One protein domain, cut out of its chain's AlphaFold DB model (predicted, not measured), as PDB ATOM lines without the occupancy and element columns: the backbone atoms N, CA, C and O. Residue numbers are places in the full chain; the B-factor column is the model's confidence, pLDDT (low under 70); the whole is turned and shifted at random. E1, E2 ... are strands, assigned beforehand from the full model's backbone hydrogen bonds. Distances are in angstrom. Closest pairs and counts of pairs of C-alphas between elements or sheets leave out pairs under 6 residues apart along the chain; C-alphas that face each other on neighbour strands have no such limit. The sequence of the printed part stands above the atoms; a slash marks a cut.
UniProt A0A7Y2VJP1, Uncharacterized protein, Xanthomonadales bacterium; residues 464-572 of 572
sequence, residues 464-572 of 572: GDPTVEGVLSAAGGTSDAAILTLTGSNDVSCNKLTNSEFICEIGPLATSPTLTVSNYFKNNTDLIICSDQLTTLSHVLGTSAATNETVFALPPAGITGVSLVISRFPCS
ATOM      1  N   GLY A 464      28.909 -61.922   7.511       69.38
ATOM      2  CA  GLY A 464      29.851 -61.419   8.501       69.38
ATOM      3  C   GLY A 464      30.464 -60.105   8.034       69.38
ATOM      4  O   GLY A 464      31.506 -59.700   8.559       69.38
ATOM      5  N   ASP A 465      29.835 -59.485   7.033       84.44
ATOM      6  CA  ASP A 465      30.308 -58.271   6.415       84.44
ATOM      7  C   ASP A 465      30.192 -57.110   7.405       84.44
ATOM      8  O   ASP A 465      29.280 -57.065   8.237       84.44
ATOM      9  N   PRO A 466      31.140 -56.163   7.368       90.62
ATOM     10  CA  PRO A 466      31.060 -54.973   8.193       90.62
ATOM     11  C   PRO A 466      29.799 -54.161   7.877       90.62
ATOM     12  O   PRO A 466      29.555 -53.816   6.721       90.62
ATOM     13  N   THR A 467      29.045 -53.795   8.913       92.50
ATOM     14  CA  THR A 467      27.828 -52.986   8.778       92.50
ATOM     15  C   THR A 467      28.049 -51.547   9.235       92.50
ATOM     16  O   THR A 467      28.851 -51.258  10.130       92.50
ATOM     17  N   VAL A 468      27.349 -50.613   8.593       95.06
ATOM     18  CA  VAL A 468      27.219 -49.225   9.038       95.06
ATOM     19  C   VAL A 468      25.765 -48.969   9.381       95.06
ATOM     20  O   VAL A 468      24.922 -48.911   8.494       95.06
ATOM     21  N   GLU A 469      25.486 -48.811  10.668       95.19
ATOM     22  CA  GLU A 469      24.128 -48.675  11.197       95.19
ATOM     23  C   GLU A 469      23.938 -47.324  11.867       95.19
ATOM     24  O   GLU A 469      24.838 -46.798  12.542       95.19
ATOM     25  N   GLY A 470      22.742 -46.767  11.725       94.56
ATOM     26  CA  GLY A 470      22.466 -45.457  12.272       94.56
ATOM     27  C   GLY A 470      21.014 -45.027  12.228       94.56
ATOM     28  O   GLY A 470      20.116 -45.770  11.840       94.56
ATOM     29  N   VAL A 471      20.817 -43.777  12.631       93.38
ATOM     30  CA  VAL A 471      19.524 -43.105  12.648       93.38
ATOM     31  C   VAL A 471      19.454 -42.019  11.586       93.38
ATOM     32  O   VAL A 471      20.419 -41.289  11.339       93.38
ATOM     33  N   LEU A 472      18.280 -41.894  10.988       92.88
ATOM     34  CA  LEU A 472      17.882 -40.816  10.104       92.88
ATOM     35  C   LEU A 472      17.047 -39.825  10.908       92.88
ATOM     36  O   LEU A 472      16.151 -40.211  11.657       92.88
ATOM     37  N   SER A 473      17.296 -38.534  10.749       92.00
ATOM     38  CA  SER A 473      16.474 -37.503  11.378       92.00
ATOM     39  C   SER A 473      16.467 -36.221  10.561       92.00
ATOM     40  O   SER A 473      17.283 -36.013   9.661       92.00
ATOM     41  N   ALA A 474      15.522 -35.347  10.880       90.75
ATOM     42  CA  ALA A 474      15.349 -34.075  10.210       90.75
ATOM     43  C   ALA A 474      15.251 -32.946  11.223       90.75
ATOM     44  O   ALA A 474      14.437 -33.005  12.143       90.75
ATOM     45  N   ALA A 475      16.049 -31.897  11.046       89.88
ATOM     46  CA  ALA A 475      15.923 -30.703  11.863       89.88
ATOM     47  C   ALA A 475      14.537 -30.057  11.689       89.88
ATOM     48  O   ALA A 475      13.973 -30.066  10.589       89.88
ATOM     49  N   GLY A 476      14.021 -29.429  12.747       83.69
ATOM     50  CA  GLY A 476      12.743 -28.714  12.703       83.69
ATOM     51  C   GLY A 476      12.649 -27.734  11.528       83.69
ATOM     52  O   GLY A 476      13.582 -26.973  11.229       83.69
ATOM     53  N   GLY A 477      11.515 -27.767  10.830       79.44
ATOM     54  CA  GLY A 477      11.264 -26.939   9.650       79.44
ATOM     55  C   GLY A 477      12.028 -27.350   8.381       79.44
ATOM     56  O   GLY A 477      12.016 -26.582   7.415       79.44
ATOM     57  N   THR A 478      12.666 -28.524   8.340       84.94
ATOM     58  CA  THR A 478      13.238 -29.126   7.114       84.94
ATOM     59  C   THR A 478      12.263 -30.135   6.477       84.94
ATOM     60  O   THR A 478      11.064 -30.022   6.726       84.94
ATOM     61  N   SER A 479      12.718 -30.999   5.567       85.38
ATOM     62  CA  SER A 479      11.910 -32.105   5.015       85.38
ATOM     63  C   SER A 479      11.898 -33.274   5.997       85.38
ATOM     64  O   SER A 479      12.852 -33.400   6.757       85.38
ATOM     65  N   ASP A 480      10.876 -34.130   5.978       86.94
ATOM     66  CA  ASP A 480      10.898 -35.364   6.776       86.94
ATOM     67  C   ASP A 480      12.119 -36.223   6.369       86.94
ATOM     68  O   ASP A 480      12.520 -36.216   5.209       86.94
ATOM     69  N   ALA A 481      12.763 -36.932   7.296       87.81
ATOM     70  CA  ALA A 481      13.839 -37.859   6.945       87.81
ATOM     71  C   ALA A 481      13.323 -39.255   6.551       87.81
ATOM     72  O   ALA A 481      14.064 -40.023   5.928       87.81
ATOM     73  N   ALA A 482      12.034 -39.541   6.779       86.12
ATOM     74  CA  ALA A 482      11.366 -40.739   6.277       86.12
ATOM     75  C   ALA A 482      11.442 -40.846   4.752       86.12
ATOM     76  O   ALA A 482      11.480 -41.958   4.251       86.12
ATOM     77  N   ILE A 483      11.545 -39.729   4.026       83.56
ATOM     78  CA  ILE A 483      11.598 -39.692   2.554       83.56
ATOM     79  C   ILE A 483      13.002 -39.863   1.958       83.56
ATOM     80  O   ILE A 483      13.142 -39.902   0.740       83.56
ATOM     81  N   LEU A 484      14.065 -39.925   2.772       89.44
ATOM     82  CA  LEU A 484      15.436 -40.001   2.246       89.44
ATOM     83  C   LEU A 484      15.642 -41.227   1.349       89.44
ATOM     84  O   LEU A 484      15.140 -42.292   1.647       89.44
ATOM     85  N   THR A 485      16.439 -41.150   0.296       89.81
ATOM     86  CA  THR A 485      16.848 -42.366  -0.430       89.81
ATOM     87  C   THR A 485      18.299 -42.669  -0.109       89.81
ATOM     88  O   THR A 485      19.144 -41.772  -0.185       89.81
ATOM     89  N   LEU A 486      18.578 -43.915   0.276       92.62
ATOM     90  CA  LEU A 486      19.915 -44.401   0.597       92.62
ATOM     91  C   LEU A 486      20.402 -45.286  -0.548       92.62
ATOM     92  O   LEU A 486      19.689 -46.172  -1.001       92.62
ATOM     93  N   THR A 487      21.606 -45.029  -1.045       92.62
ATOM     94  CA  THR A 487      22.179 -45.803  -2.150       92.62
ATOM     95  C   THR A 487      23.655 -46.050  -1.891       92.62
ATOM     96  O   THR A 487      24.444 -45.105  -1.795       92.62
ATOM     97  N   GLY A 488      24.031 -47.321  -1.768       92.81
ATOM     98  CA  GLY A 488      25.423 -47.738  -1.664       92.81
ATOM     99  C   GLY A 488      26.168 -47.630  -2.999       92.81
ATOM    100  O   GLY A 488      25.577 -47.623  -4.079       92.81
ATOM    101  N   SER A 489      27.495 -47.519  -2.939       93.75
ATOM    102  CA  SER A 489      28.363 -47.794  -4.094       93.75
ATOM    103  C   SER A 489      28.357 -49.284  -4.460       93.75
ATOM    104  O   SER A 489      27.788 -50.095  -3.747       93.75
ATOM    105  N   ASN A 490      29.070 -49.671  -5.522       89.06
ATOM    106  CA  ASN A 490      29.278 -51.086  -5.865       89.06
ATOM    107  C   ASN A 490      29.710 -51.924  -4.643       89.06
ATOM    108  O   ASN A 490      30.611 -51.506  -3.908       89.06
ATOM    109  N   ASP A 491      29.088 -53.096  -4.487       87.00
ATOM    110  CA  ASP A 491      29.270 -54.025  -3.362       87.00
ATOM    111  C   ASP A 491      28.935 -53.414  -1.985       87.00
ATOM    112  O   ASP A 491      29.487 -53.821  -0.967       87.00
ATOM    113  N   VAL A 492      28.052 -52.413  -1.942       89.50
ATOM    114  CA  VAL A 492      27.447 -51.892  -0.712       89.50
ATOM    115  C   VAL A 492      25.938 -51.903  -0.897       89.50
ATOM    116  O   VAL A 492      25.433 -51.208  -1.779       89.50
ATOM    117  N   SER A 493      25.231 -52.639  -0.046       88.00
ATOM    118  CA  SER A 493      23.768 -52.616  -0.004       88.00
ATOM    119  C   SER A 493      23.310 -51.810   1.208       88.00
ATOM    120  O   SER A 493      23.939 -51.877   2.262       88.00
ATOM    121  N   CYS A 494      22.284 -50.973   1.054       89.50
ATOM    122  CA  CYS A 494      21.813 -50.063   2.098       89.50
ATOM    123  C   CYS A 494      20.292 -50.081   2.176       89.50
ATOM    124  O   CYS A 494      19.633 -49.729   1.202       89.50
ATOM    125  N   ASN A 495      19.765 -50.359   3.366       86.81
ATOM    126  CA  ASN A 495      18.339 -50.488   3.632       86.81
ATOM    127  C   ASN A 495      17.895 -49.569   4.771       86.81
ATOM    128  O   ASN A 495      18.662 -49.251   5.689       86.81
ATOM    129  N   LYS A 496      16.632 -49.145   4.718       87.81
ATOM    130  CA  LYS A 496      15.966 -48.445   5.815       87.81
ATOM    131  C   LYS A 496      15.156 -49.422   6.647       87.81
ATOM    132  O   LYS A 496      14.068 -49.807   6.246       87.81
ATOM    133  N   LEU A 497      15.640 -49.714   7.847       85.44
ATOM    134  CA  LEU A 497      14.958 -50.609   8.781       85.44
ATOM    135  C   LEU A 497      13.604 -50.045   9.226       85.44
ATOM    136  O   LEU A 497      12.615 -50.765   9.333       85.44
ATOM    137  N   THR A 498      13.545 -48.733   9.446       87.44
ATOM    138  CA  THR A 498      12.323 -48.004   9.805       87.44
ATOM    139  C   THR A 498      12.307 -46.643   9.109       87.44
ATOM    140  O   THR A 498      13.215 -46.305   8.348       87.44
ATOM    141  N   ASN A 499      11.321 -45.791   9.405       86.44
ATOM    142  CA  ASN A 499      11.344 -44.397   8.943       86.44
ATOM    143  C   ASN A 499      12.501 -43.574   9.557       86.44
ATOM    144  O   ASN A 499      12.806 -42.481   9.069       86.44
ATOM    145  N   SER A 500      13.169 -44.088  10.596       88.62
ATOM    146  CA  SER A 500      14.233 -43.389  11.328       88.62
ATOM    147  C   SER A 500      15.529 -44.174  11.469       88.62
ATOM    148  O   SER A 500      16.454 -43.668  12.098       88.62
ATOM    149  N   GLU A 501      15.638 -45.377  10.917       91.38
ATOM    150  CA  GLU A 501      16.807 -46.245  11.095       91.38
ATOM    151  C   GLU A 501      17.271 -46.807   9.759       91.38
ATOM    152  O   GLU A 501      16.465 -47.064   8.863       91.38
ATOM    153  N   PHE A 502      18.580 -46.999   9.630       92.50
ATOM    154  CA  PHE A 502      19.186 -47.562   8.434       92.50
ATOM    155  C   PHE A 502      20.355 -48.484   8.760       92.50
ATOM    156  O   PHE A 502      21.005 -48.359   9.802       92.50
ATOM    157  N   ILE A 503      20.651 -49.352   7.802       92.06
ATOM    158  CA  ILE A 503      21.820 -50.220   7.782       92.06
ATOM    159  C   ILE A 503      22.434 -50.206   6.384       92.06
ATOM    160  O   ILE A 503      21.721 -50.150   5.388       92.06
ATOM    161  N   CYS A 504      23.757 -50.255   6.308       92.38
ATOM    162  CA  CYS A 504      24.490 -50.533   5.082       92.38
ATOM    163  C   CYS A 504      25.461 -51.690   5.310       92.38
ATOM    164  O   CYS A 504      26.320 -51.593   6.187       92.38
ATOM    165  N   GLU A 505      25.370 -52.739   4.505       90.38
ATOM    166  CA  GLU A 505      26.290 -53.876   4.509       90.38
ATOM    167  C   GLU A 505      27.404 -53.639   3.481       90.38
ATOM    168  O   GLU A 505      27.146 -53.280   2.329       90.38
ATOM    169  N   ILE A 506      28.663 -53.779   3.907       91.50
ATOM    170  CA  ILE A 506      29.839 -53.536   3.062       91.50
ATOM    171  C   ILE A 506      30.408 -54.874   2.602       91.50
ATOM    172  O   ILE A 506      31.164 -55.520   3.329       91.50
ATOM    173  N   GLY A 507      30.106 -55.245   1.362       86.62
ATOM    174  CA  GLY A 507      30.552 -56.496   0.768       86.62
ATOM    175  C   GLY A 507      32.080 -56.611   0.662       86.62
ATOM    176  O   GLY A 507      32.807 -55.611   0.575       86.62
ATOM    177  N   PRO A 508      32.618 -57.840   0.577       85.00
ATOM    178  CA  PRO A 508      34.058 -58.108   0.620       85.00
ATOM    179  C   PRO A 508      34.837 -57.561  -0.588       85.00
ATOM    180  O   PRO A 508      36.071 -57.515  -0.564       85.00
ATOM    181  N   LEU A 509      34.136 -57.174  -1.658       86.94
ATOM    182  CA  LEU A 509      34.708 -56.609  -2.883       86.94
ATOM    183  C   LEU A 509      34.619 -55.076  -2.943       86.94
ATOM    184  O   LEU A 509      35.195 -54.473  -3.855       86.94
ATOM    185  N   ALA A 510      33.985 -54.438  -1.954       89.75
ATOM    186  CA  ALA A 510      33.803 -52.997  -1.931       89.75
ATOM    187  C   ALA A 510      35.152 -52.260  -1.910       89.75
ATOM    188  O   ALA A 510      36.006 -52.454  -1.038       89.75
ATOM    189  N   THR A 511      35.351 -51.360  -2.875       91.25
ATOM    190  CA  THR A 511      36.552 -50.519  -2.957       91.25
ATOM    191  C   THR A 511      36.180 -49.056  -2.773       91.25
ATOM    192  O   THR A 511      35.496 -48.472  -3.602       91.25
ATOM    193  N   SER A 512      36.669 -48.441  -1.690       93.00
ATOM    194  CA  SER A 512      36.267 -47.085  -1.269       93.00
ATOM    195  C   SER A 512      34.740 -46.956  -1.125       93.00
ATOM    196  O   SER A 512      34.140 -46.160  -1.846       93.00
ATOM    197  N   PRO A 513      34.115 -47.751  -0.236       96.06
ATOM    198  CA  PRO A 513      32.663 -47.807  -0.120       96.06
ATOM    199  C   PRO A 513      32.079 -46.434   0.224       96.06
ATOM    200  O   PRO A 513      32.621 -45.705   1.064       96.06
ATOM    201  N   THR A 514      30.969 -46.079  -0.417       97.31
ATOM    202  CA  THR A 514      30.257 -44.819  -0.174       97.31
ATOM    203  C   THR A 514      28.770 -45.039   0.029       97.31
ATOM    204  O   THR A 514      28.189 -45.932  -0.579       97.31
ATOM    205  N   LEU A 515      28.156 -44.148   0.804       97.31
ATOM    206  CA  LEU A 515      26.709 -43.996   0.919       97.31
ATOM    207  C   LEU A 515      26.300 -42.667   0.280       97.31
ATOM    208  O   LEU A 515      26.779 -41.608   0.689       97.31
ATOM    209  N   THR A 516      25.398 -42.723  -0.692       96.19
ATOM    210  CA  THR A 516      24.706 -41.557  -1.242       96.19
ATOM    211  C   THR A 516      23.355 -41.418  -0.557       96.19
ATOM    212  O   THR A 516      22.549 -42.344  -0.571       96.19
ATOM    213  N   VAL A 517      23.112 -40.256   0.040       95.12
ATOM    214  CA  VAL A 517      21.835 -39.883   0.652       95.12
ATOM    215  C   VAL A 517      21.190 -38.822  -0.223       95.12
ATOM    216  O   VAL A 517      21.818 -37.794  -0.488       95.12
ATOM    217  N   SER A 518      19.958 -39.045  -0.667       91.75
ATOM    218  CA  SER A 518      19.244 -38.151  -1.587       91.75
ATOM    219  C   SER A 518      17.766 -37.983  -1.215       91.75
ATOM    220  O   SER A 518      17.351 -38.382  -0.128       91.75
ATOM    221  N   ASN A 519      16.991 -37.341  -2.094       86.88
ATOM    222  CA  ASN A 519      15.553 -37.104  -1.948       86.88
ATOM    223  C   ASN A 519      15.159 -36.162  -0.794       86.88
ATOM    224  O   ASN A 519      14.085 -36.302  -0.239       86.88
ATOM    225  N   TYR A 520      15.986 -35.170  -0.436       87.50
ATOM    226  CA  TYR A 520      15.640 -34.139   0.561       87.50
ATOM    227  C   TYR A 520      15.654 -32.745  -0.064       87.50
ATOM    228  O   TYR A 520      16.670 -32.292  -0.588       87.50
ATOM    229  N   PHE A 521      14.534 -32.023  -0.015       85.50
ATOM    230  CA  PHE A 521      14.432 -30.696  -0.620       85.50
ATOM    231  C   PHE A 521      13.303 -29.861  -0.020       85.50
ATOM    232  O   PHE A 521      12.195 -30.347   0.194       85.50
ATOM    233  N   LYS A 522      13.555 -28.559   0.155       84.31
ATOM    234  CA  LYS A 522      12.540 -27.598   0.586       84.31
ATOM    235  C   LYS A 522      12.733 -26.274  -0.141       84.31
ATOM    236  O   LYS A 522      13.829 -25.724  -0.187       84.31
ATOM    237  N   ASN A 523      11.656 -25.767  -0.739       80.50
ATOM    238  CA  ASN A 523      11.703 -24.537  -1.531       80.50
ATOM    239  C   ASN A 523      12.272 -23.368  -0.716       80.50
ATOM    240  O   ASN A 523      11.752 -23.051   0.351       80.50
ATOM    241  N   ASN A 524      13.268 -22.682  -1.284       81.94
ATOM    242  CA  ASN A 524      13.969 -21.542  -0.678       81.94
ATOM    243  C   ASN A 524      14.725 -21.864   0.624       81.94
ATOM    244  O   ASN A 524      15.023 -20.946   1.388       81.94
ATOM    245  N   THR A 525      15.054 -23.134   0.859       84.88
ATOM    246  CA  THR A 525      15.867 -23.563   1.998       84.88
ATOM    247  C   THR A 525      17.028 -24.407   1.490       84.88
ATOM    248  O   THR A 525      16.813 -25.459   0.891       84.88
ATOM    249  N   ASP A 526      18.257 -23.967   1.761       87.38
ATOM    250  CA  ASP A 526      19.439 -24.795   1.532       87.38
ATOM    251  C   ASP A 526      19.475 -25.886   2.605       87.38
ATOM    252  O   ASP A 526      19.472 -25.595   3.805       87.38
ATOM    253  N   LEU A 527      19.466 -27.141   2.164       90.50
ATOM    254  CA  LEU A 527      19.499 -28.310   3.032       90.50
ATOM    255  C   LEU A 527      20.761 -29.110   2.753       90.50
ATOM    256  O   LEU A 527      21.134 -29.295   1.598       90.50
ATOM    257  N   ILE A 528      21.371 -29.629   3.808       91.44
ATOM    258  CA  ILE A 528      22.510 -30.541   3.745       91.44
ATOM    259  C   ILE A 528      22.238 -31.750   4.638       91.44
ATOM    260  O   ILE A 528      21.469 -31.644   5.592       91.44
ATOM    261  N   ILE A 529      22.889 -32.881   4.368       94.44
ATOM    262  CA  ILE A 529      22.924 -33.994   5.322       94.44
ATOM    263  C   ILE A 529      24.204 -33.884   6.135       94.44
ATOM    264  O   ILE A 529      25.299 -33.817   5.572       94.44
ATOM    265  N   CYS A 530      24.066 -33.883   7.454       94.00
ATOM    266  CA  CYS A 530      25.193 -33.927   8.371       94.00
ATOM    267  C   CYS A 530      25.340 -35.306   8.987       94.00
ATOM    268  O   CYS A 530      24.342 -35.938   9.324       94.00
ATOM    269  N   SER A 531      26.593 -35.727   9.158       95.06
ATOM    270  CA  SER A 531      26.940 -36.904   9.940       95.06
ATOM    271  C   SER A 531      27.896 -36.544  11.066       95.06
ATOM    272  O   SER A 531      28.763 -35.687  10.899       95.06
ATOM    273  N   ASP A 532      27.727 -37.201  12.207       92.94
ATOM    274  CA  ASP A 532      28.612 -37.102  13.366       92.94
ATOM    275  C   ASP A 532      29.849 -38.011  13.252       92.94
ATOM    276  O   ASP A 532      30.874 -37.739  13.881       92.94
ATOM    277  N   GLN A 533      29.770 -39.069  12.440       95.06
ATOM    278  CA  GLN A 533      30.824 -40.080  12.308       95.06
ATOM    279  C   GLN A 533      31.337 -40.268  10.875       95.06
ATOM    280  O   GLN A 533      32.501 -40.632  10.688       95.06
ATOM    281  N   LEU A 534      30.511 -40.019   9.852       96.38
ATOM    282  CA  LEU A 534      30.905 -40.229   8.458       96.38
ATOM    283  C   LEU A 534      31.557 -38.988   7.848       96.38
ATOM    284  O   LEU A 534      31.121 -37.854   8.034       96.38
ATOM    285  N   THR A 535      32.596 -39.215   7.044       95.88
ATOM    286  CA  THR A 535      33.263 -38.136   6.309       95.88
ATOM    287  C   THR A 535      32.489 -37.817   5.034       95.88
ATOM    288  O   THR A 535      32.376 -38.665   4.148       95.88
ATOM    289  N   THR A 536      31.995 -36.586   4.910       96.31
ATOM    290  CA  THR A 536      31.373 -36.091   3.675       96.31
ATOM    291  C   THR A 536      32.412 -35.958   2.561       96.31
ATOM    292  O   THR A 536      33.429 -35.283   2.723       96.31
ATOM    293  N   LEU A 537      32.142 -36.579   1.414       95.94
ATOM    294  CA  LEU A 537      32.967 -36.500   0.205       95.94
ATOM    295  C   LEU A 537      32.484 -35.396  -0.737       95.94
ATOM    296  O   LEU A 537      33.289 -34.637  -1.278       95.94
ATOM    297  N   SER A 538      31.169 -35.296  -0.920       94.50
ATOM    298  CA  SER A 538      30.541 -34.269  -1.745       94.50
ATOM    299  C   SER A 538      29.126 -33.970  -1.277       94.50
ATOM    300  O   SER A 538      28.460 -34.802  -0.667       94.50
ATOM    301  N   HIS A 539      28.666 -32.768  -1.604       93.12
ATOM    302  CA  HIS A 539      27.298 -32.334  -1.394       93.12
ATOM    303  C   HIS A 539      26.851 -31.516  -2.607       93.12
ATOM    304  O   HIS A 539      27.591 -30.643  -3.075       93.12
ATOM    305  N   VAL A 540      25.656 -31.808  -3.111       91.25
ATOM    306  CA  VAL A 540      25.047 -31.130  -4.255       91.25
ATOM    307  C   VAL A 540      23.734 -30.500  -3.805       91.25
ATOM    308  O   VAL A 540      22.779 -31.202  -3.480       91.25
ATOM    309  N   LEU A 541      23.687 -29.165  -3.830       85.25
ATOM    310  CA  LEU A 541      22.447 -28.398  -3.712       85.25
ATOM    311  C   LEU A 541      21.772 -28.351  -5.082       85.25
ATOM    312  O   LEU A 541      22.197 -27.624  -5.984       85.25
ATOM    313  N   GLY A 542      20.732 -29.152  -5.240       78.19
ATOM    314  CA  GLY A 542      19.865 -29.158  -6.402       78.19
ATOM    315  C   GLY A 542      18.685 -28.190  -6.279       78.19
ATOM    316  O   GLY A 542      18.494 -27.479  -5.293       78.19
ATOM    317  N   THR A 543      17.858 -28.157  -7.323       79.69
ATOM    318  CA  THR A 543      16.625 -27.348  -7.379       79.69
ATOM    319  C   THR A 543      15.364 -28.191  -7.162       79.69
ATOM    320  O   THR A 543      14.255 -27.742  -7.451       79.69
ATOM    321  N   SER A 544      15.529 -29.445  -6.742       77.50
ATOM    322  CA  SER A 544      14.461 -30.421  -6.516       77.50
ATOM    323  C   SER A 544      14.961 -31.597  -5.671       77.50
ATOM    324  O   SER A 544      16.168 -31.832  -5.619       77.50
ATOM    325  N   ALA A 545      14.037 -32.374  -5.092       73.62
ATOM    326  CA  ALA A 545      14.349 -33.570  -4.301       73.62
ATOM    327  C   ALA A 545      15.273 -34.557  -5.042       73.62
ATOM    328  O   ALA A 545      16.293 -34.965  -4.501       73.62
ATOM    329  N   ALA A 546      15.011 -34.803  -6.330       70.31
ATOM    330  CA  ALA A 546      15.795 -35.706  -7.180       70.31
ATOM    331  C   ALA A 546      17.225 -35.227  -7.505       70.31
ATOM    332  O   ALA A 546      17.985 -35.942  -8.146       70.31
ATOM    333  N   THR A 547      17.582 -33.994  -7.139       82.56
ATOM    334  CA  THR A 547      18.887 -33.384  -7.461       82.56
ATOM    335  C   THR A 547      19.694 -33.001  -6.224       82.56
ATOM    336  O   THR A 547      20.816 -32.523  -6.366       82.56
ATOM    337  N   ASN A 548      19.119 -33.167  -5.032       89.00
ATOM    338  CA  ASN A 548      19.810 -32.949  -3.769       89.00
ATOM    339  C   ASN A 548      20.421 -34.268  -3.305       89.00
ATOM    340  O   ASN A 548      19.695 -35.229  -3.053       89.00
ATOM    341  N   GLU A 549      21.742 -34.299  -3.148       93.75
ATOM    342  CA  GLU A 549      22.451 -35.486  -2.674       93.75
ATOM    343  C   GLU A 549      23.665 -35.123  -1.815       93.75
ATOM    344  O   GLU A 549      24.306 -34.086  -1.998       93.75
ATOM    345  N   THR A 550      23.959 -35.968  -0.833       95.56
ATOM    346  CA  THR A 550      25.197 -35.928  -0.051       95.56
ATOM    347  C   THR A 550      25.840 -37.303  -0.113       95.56
ATOM    348  O   THR A 550      25.171 -38.305   0.124       95.56
ATOM    349  N   VAL A 551      27.134 -37.353  -0.416       96.88
ATOM    350  CA  VAL A 551      27.901 -38.599  -0.499       96.88
ATOM    351  C   VAL A 551      28.857 -38.677   0.681       96.88
ATOM    352  O   VAL A 551      29.641 -37.752   0.921       96.88
ATOM    353  N   PHE A 552      28.818 -39.794   1.396       97.94
ATOM    354  CA  PHE A 552      29.659 -40.097   2.547       97.94
ATOM    355  C   PHE A 552      30.609 -41.251   2.242       97.94
ATOM    356  O   PHE A 552      30.237 -42.203   1.559       97.94
ATOM    357  N   ALA A 553      31.822 -41.196   2.788       97.50
ATOM    358  CA  ALA A 553      32.704 -42.356   2.841       97.50
ATOM    359  C   ALA A 553      32.257 -43.297   3.967       97.50
ATOM    360  O   ALA A 553      32.109 -42.851   5.108       97.50
ATOM    361  N   LEU A 554      32.101 -44.586   3.663       96.75
ATOM    362  CA  LEU A 554      31.821 -45.616   4.660       96.75
ATOM    363  C   LEU A 554      33.134 -46.225   5.188       96.75
ATOM    364  O   LEU A 554      34.053 -46.496   4.409       96.75
ATOM    365  N   PRO A 555      33.273 -46.437   6.508       93.69
ATOM    366  CA  PRO A 555      34.457 -47.070   7.072       93.69
ATOM    367  C   PRO A 555      34.470 -48.579   6.769       93.69
ATOM    368  O   PRO A 555      33.514 -49.268   7.110       93.69
ATOM    369  N   PRO A 556      35.575 -49.147   6.246       85.69
ATOM    370  CA  PRO A 556      35.647 -50.575   5.915       85.69
ATOM    371  C   PRO A 556      35.504 -51.532   7.105       85.69
ATOM    372  O   PRO A 556      35.341 -52.724   6.906       85.69
ATOM    373  N   ALA A 557      35.652 -51.041   8.337       87.19
ATOM    374  CA  ALA A 557      35.508 -51.853   9.543       87.19
ATOM    375  C   ALA A 557      34.060 -51.920  10.057       87.19
ATOM    376  O   ALA A 557      33.814 -52.653  11.011       87.19
ATOM    377  N   GLY A 558      33.135 -51.165   9.448       89.69
ATOM    378  CA  GLY A 558      31.792 -50.965   9.981       89.69
ATOM    379  C   GLY A 558      31.789 -50.090  11.239       89.69
ATOM    380  O   GLY A 558      32.810 -49.950  11.921       89.69
ATOM    381  N   ILE A 559      30.654 -49.456  11.523       95.94
ATOM    382  CA  ILE A 559      30.407 -48.656  12.732       95.94
ATOM    383  C   ILE A 559      28.907 -48.641  13.043       95.94
ATOM    384  O   ILE A 559      28.082 -48.708  12.140       95.94
ATOM    385  N   THR A 560      28.541 -48.489  14.311       94.69
ATOM    386  CA  THR A 560      27.139 -48.347  14.725       94.69
ATOM    387  C   THR A 560      26.893 -46.995  15.389       94.69
ATOM    388  O   THR A 560      27.821 -46.325  15.854       94.69
ATOM    389  N   GLY A 561      25.626 -46.584  15.434       93.25
ATOM    390  CA  GLY A 561      25.217 -45.325  16.052       93.25
ATOM    391  C   GLY A 561      25.564 -44.092  15.220       93.25
ATOM    392  O   GLY A 561      25.763 -43.021  15.788       93.25
ATOM    393  N   VAL A 562      25.665 -44.235  13.894       95.75
ATOM    394  CA  VAL A 562      25.798 -43.090  12.986       95.75
ATOM    395  C   VAL A 562      24.532 -42.243  13.060       95.75
ATOM    396  O   VAL A 562      23.424 -42.767  13.013       95.75
ATOM    397  N   SER A 563      24.670 -40.926  13.130       94.38
ATOM    398  CA  SER A 563      23.549 -40.007  12.954       94.38
ATOM    399  C   SER A 563      23.631 -39.366  11.577       94.38
ATOM    400  O   SER A 563      24.681 -38.843  11.204       94.38
ATOM    401  N   LEU A 564      22.536 -39.408  10.817       95.00
ATOM    402  CA  LEU A 564      22.345 -38.639   9.591       95.00
ATOM    403  C   LEU A 564      21.190 -37.660   9.800       95.00
ATOM    404  O   LEU A 564      20.054 -38.066  10.041       95.00
ATOM    405  N   VAL A 565      21.483 -36.364   9.714       94.44
ATOM    406  CA  VAL A 565      20.516 -35.298  10.008       94.44
ATOM    407  C   VAL A 565      20.338 -34.394   8.796       94.44
ATOM    408  O   VAL A 565      21.310 -33.783   8.343       94.44
ATOM    409  N   ILE A 566      19.103 -34.242   8.305       93.88
ATOM    410  CA  ILE A 566      18.758 -33.159   7.375       93.88
ATOM    411  C   ILE A 566      18.859 -31.840   8.139       93.88
ATOM    412  O   ILE A 566      18.120 -31.599   9.092       93.88
ATOM    413  N   SER A 567      19.769 -30.968   7.719       91.56
ATOM    414  CA  SER A 567      20.081 -29.720   8.405       91.56
ATOM    415  C   SER A 567      20.004 -28.528   7.457       91.56
ATOM    416  O   SER A 567      20.432 -28.584   6.308       91.56
ATOM    417  N   ARG A 568      19.505 -27.407   7.979       89.19
ATOM    418  CA  ARG A 568      19.591 -26.075   7.346       89.19
ATOM    419  C   ARG A 568      20.862 -25.308   7.729       89.19
ATOM    420  O   ARG A 568      21.064 -24.172   7.307       89.19
ATOM    421  N   PHE A 569      21.678 -25.889   8.604       86.81
ATOM    422  CA  PHE A 569      22.915 -25.305   9.106       86.81
ATOM    423  C   PHE A 569      24.111 -26.150   8.676       86.81
ATOM    424  O   PHE A 569      23.976 -27.371   8.599       86.81
ATOM    425  N   PRO A 570      25.287 -25.532   8.459       84.06
ATOM    426  CA  PRO A 570      26.525 -26.265   8.226       84.06
ATOM    427  C   PRO A 570      26.781 -27.312   9.312       84.06
ATOM    428  O   PRO A 570      26.505 -27.057  10.486       84.06
ATOM    429  N   CYS A 571      27.344 -28.455   8.924       85.50
ATOM    430  CA  CYS A 571      27.728 -29.499   9.866       85.50
ATOM    431  C   CYS A 571      28.789 -28.949  10.825       85.50
ATOM    432  O   CYS A 571      29.793 -28.388  10.380       85.50
ATOM    433  N   SER A 572      28.504 -29.027  12.126       66.00
ATOM    434  CA  SER A 572      29.306 -28.426  13.199       66.00
ATOM    435  C   SER A 572      30.353 -29.368  13.756       66.00
ATOM    436  O   SER A 572      29.946 -30.513  14.052       66.00
TER     437      SER A 572
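This is residues 464 to 572 of the 572 residues of an uncharacterized protein of Xanthomonadales bacterium (UniProt A0A7Y2VJP1). A small elongated sandwich of two strand sheets, partly face to face and nearly closed into a barrel: the curled sheet E3 E4 E1 E9 E6 bends over the flatter sheet E2 E5 E8 E7. The sheets come near each other along two sides, at E2 and E3 and again where E6 comes near E8. The printed part has 109 residues with nine named strands, E1 to E9 in chain order, and no named helix; the class is all strand, though strands hold 51 of the 109 residues. The five-stranded sheet is mixed and the four-stranded one all antiparallel. The whole is compact, with a radius of gyration of the C-alphas of 13.1 A, and spans 43 by 23 by 22 A.

Begin with the larger sheet, which runs E3, residues 492 to 495, E4, 501 to 506, E1, 467 to 474, E9, 559 to 567, and E6, 528 to 531. It is strongly twisted and curled like part of a barrel. Look first at E1 and E9, parallel at 24 degrees, where N 471 and O 562 are 2.8 A apart. On the other side of E1, E4 is antiparallel at 149 degrees, with N 468 and O 504 at 2.8 A. E3 and E4 form a hairpin, with N 495 and O 503 at 2.8 A. At the other edge, E6 is antiparallel to E9, with N 567 and O 528 at 2.8 A. The second sheet runs E2, residues 485 to 488, E5, 514 to 518, E8, 549 to 553, and E7, 535 to 540. There you find N 516 and O 487 at 2.8 A for E2 and E5, N 517 and O 550 at 2.8 A for E5 and E8, and N 537 and O 551 at 2.8 A for the hairpin of E7 and E8. Between the sheets, the closest C-alphas of E2 and E3 are those of Gly 488 and Cys 494, 5.7 A apart, and those of E6 and E8 are Ile 529 and Thr 550, 6.1 A. E1 and E5 are apart.

Find C-alpha 467 at (27.828, -52.986, 8.778); from there E1 runs 22.7 A to C-alpha 474. E9 begins at C-alpha 559, (30.407, -48.656, 12.732), and ends 22.0 A on at C-alpha 567, (20.081, -29.720, 8.405). E4 covers 17.0 A, E7 15.1 A, E8 13.5 A and E5 13.0 A; E2, E3 and E6 are shorter.

The C-alphas of Gly 464 and Asn 524 are the two farthest apart, 43.9 A. The printed part has no cut, ends at the chain's last residue, Ser 572, and has no long link. The mean pLDDT of the printed part is 89.5; residues 464 and 572 are under 70.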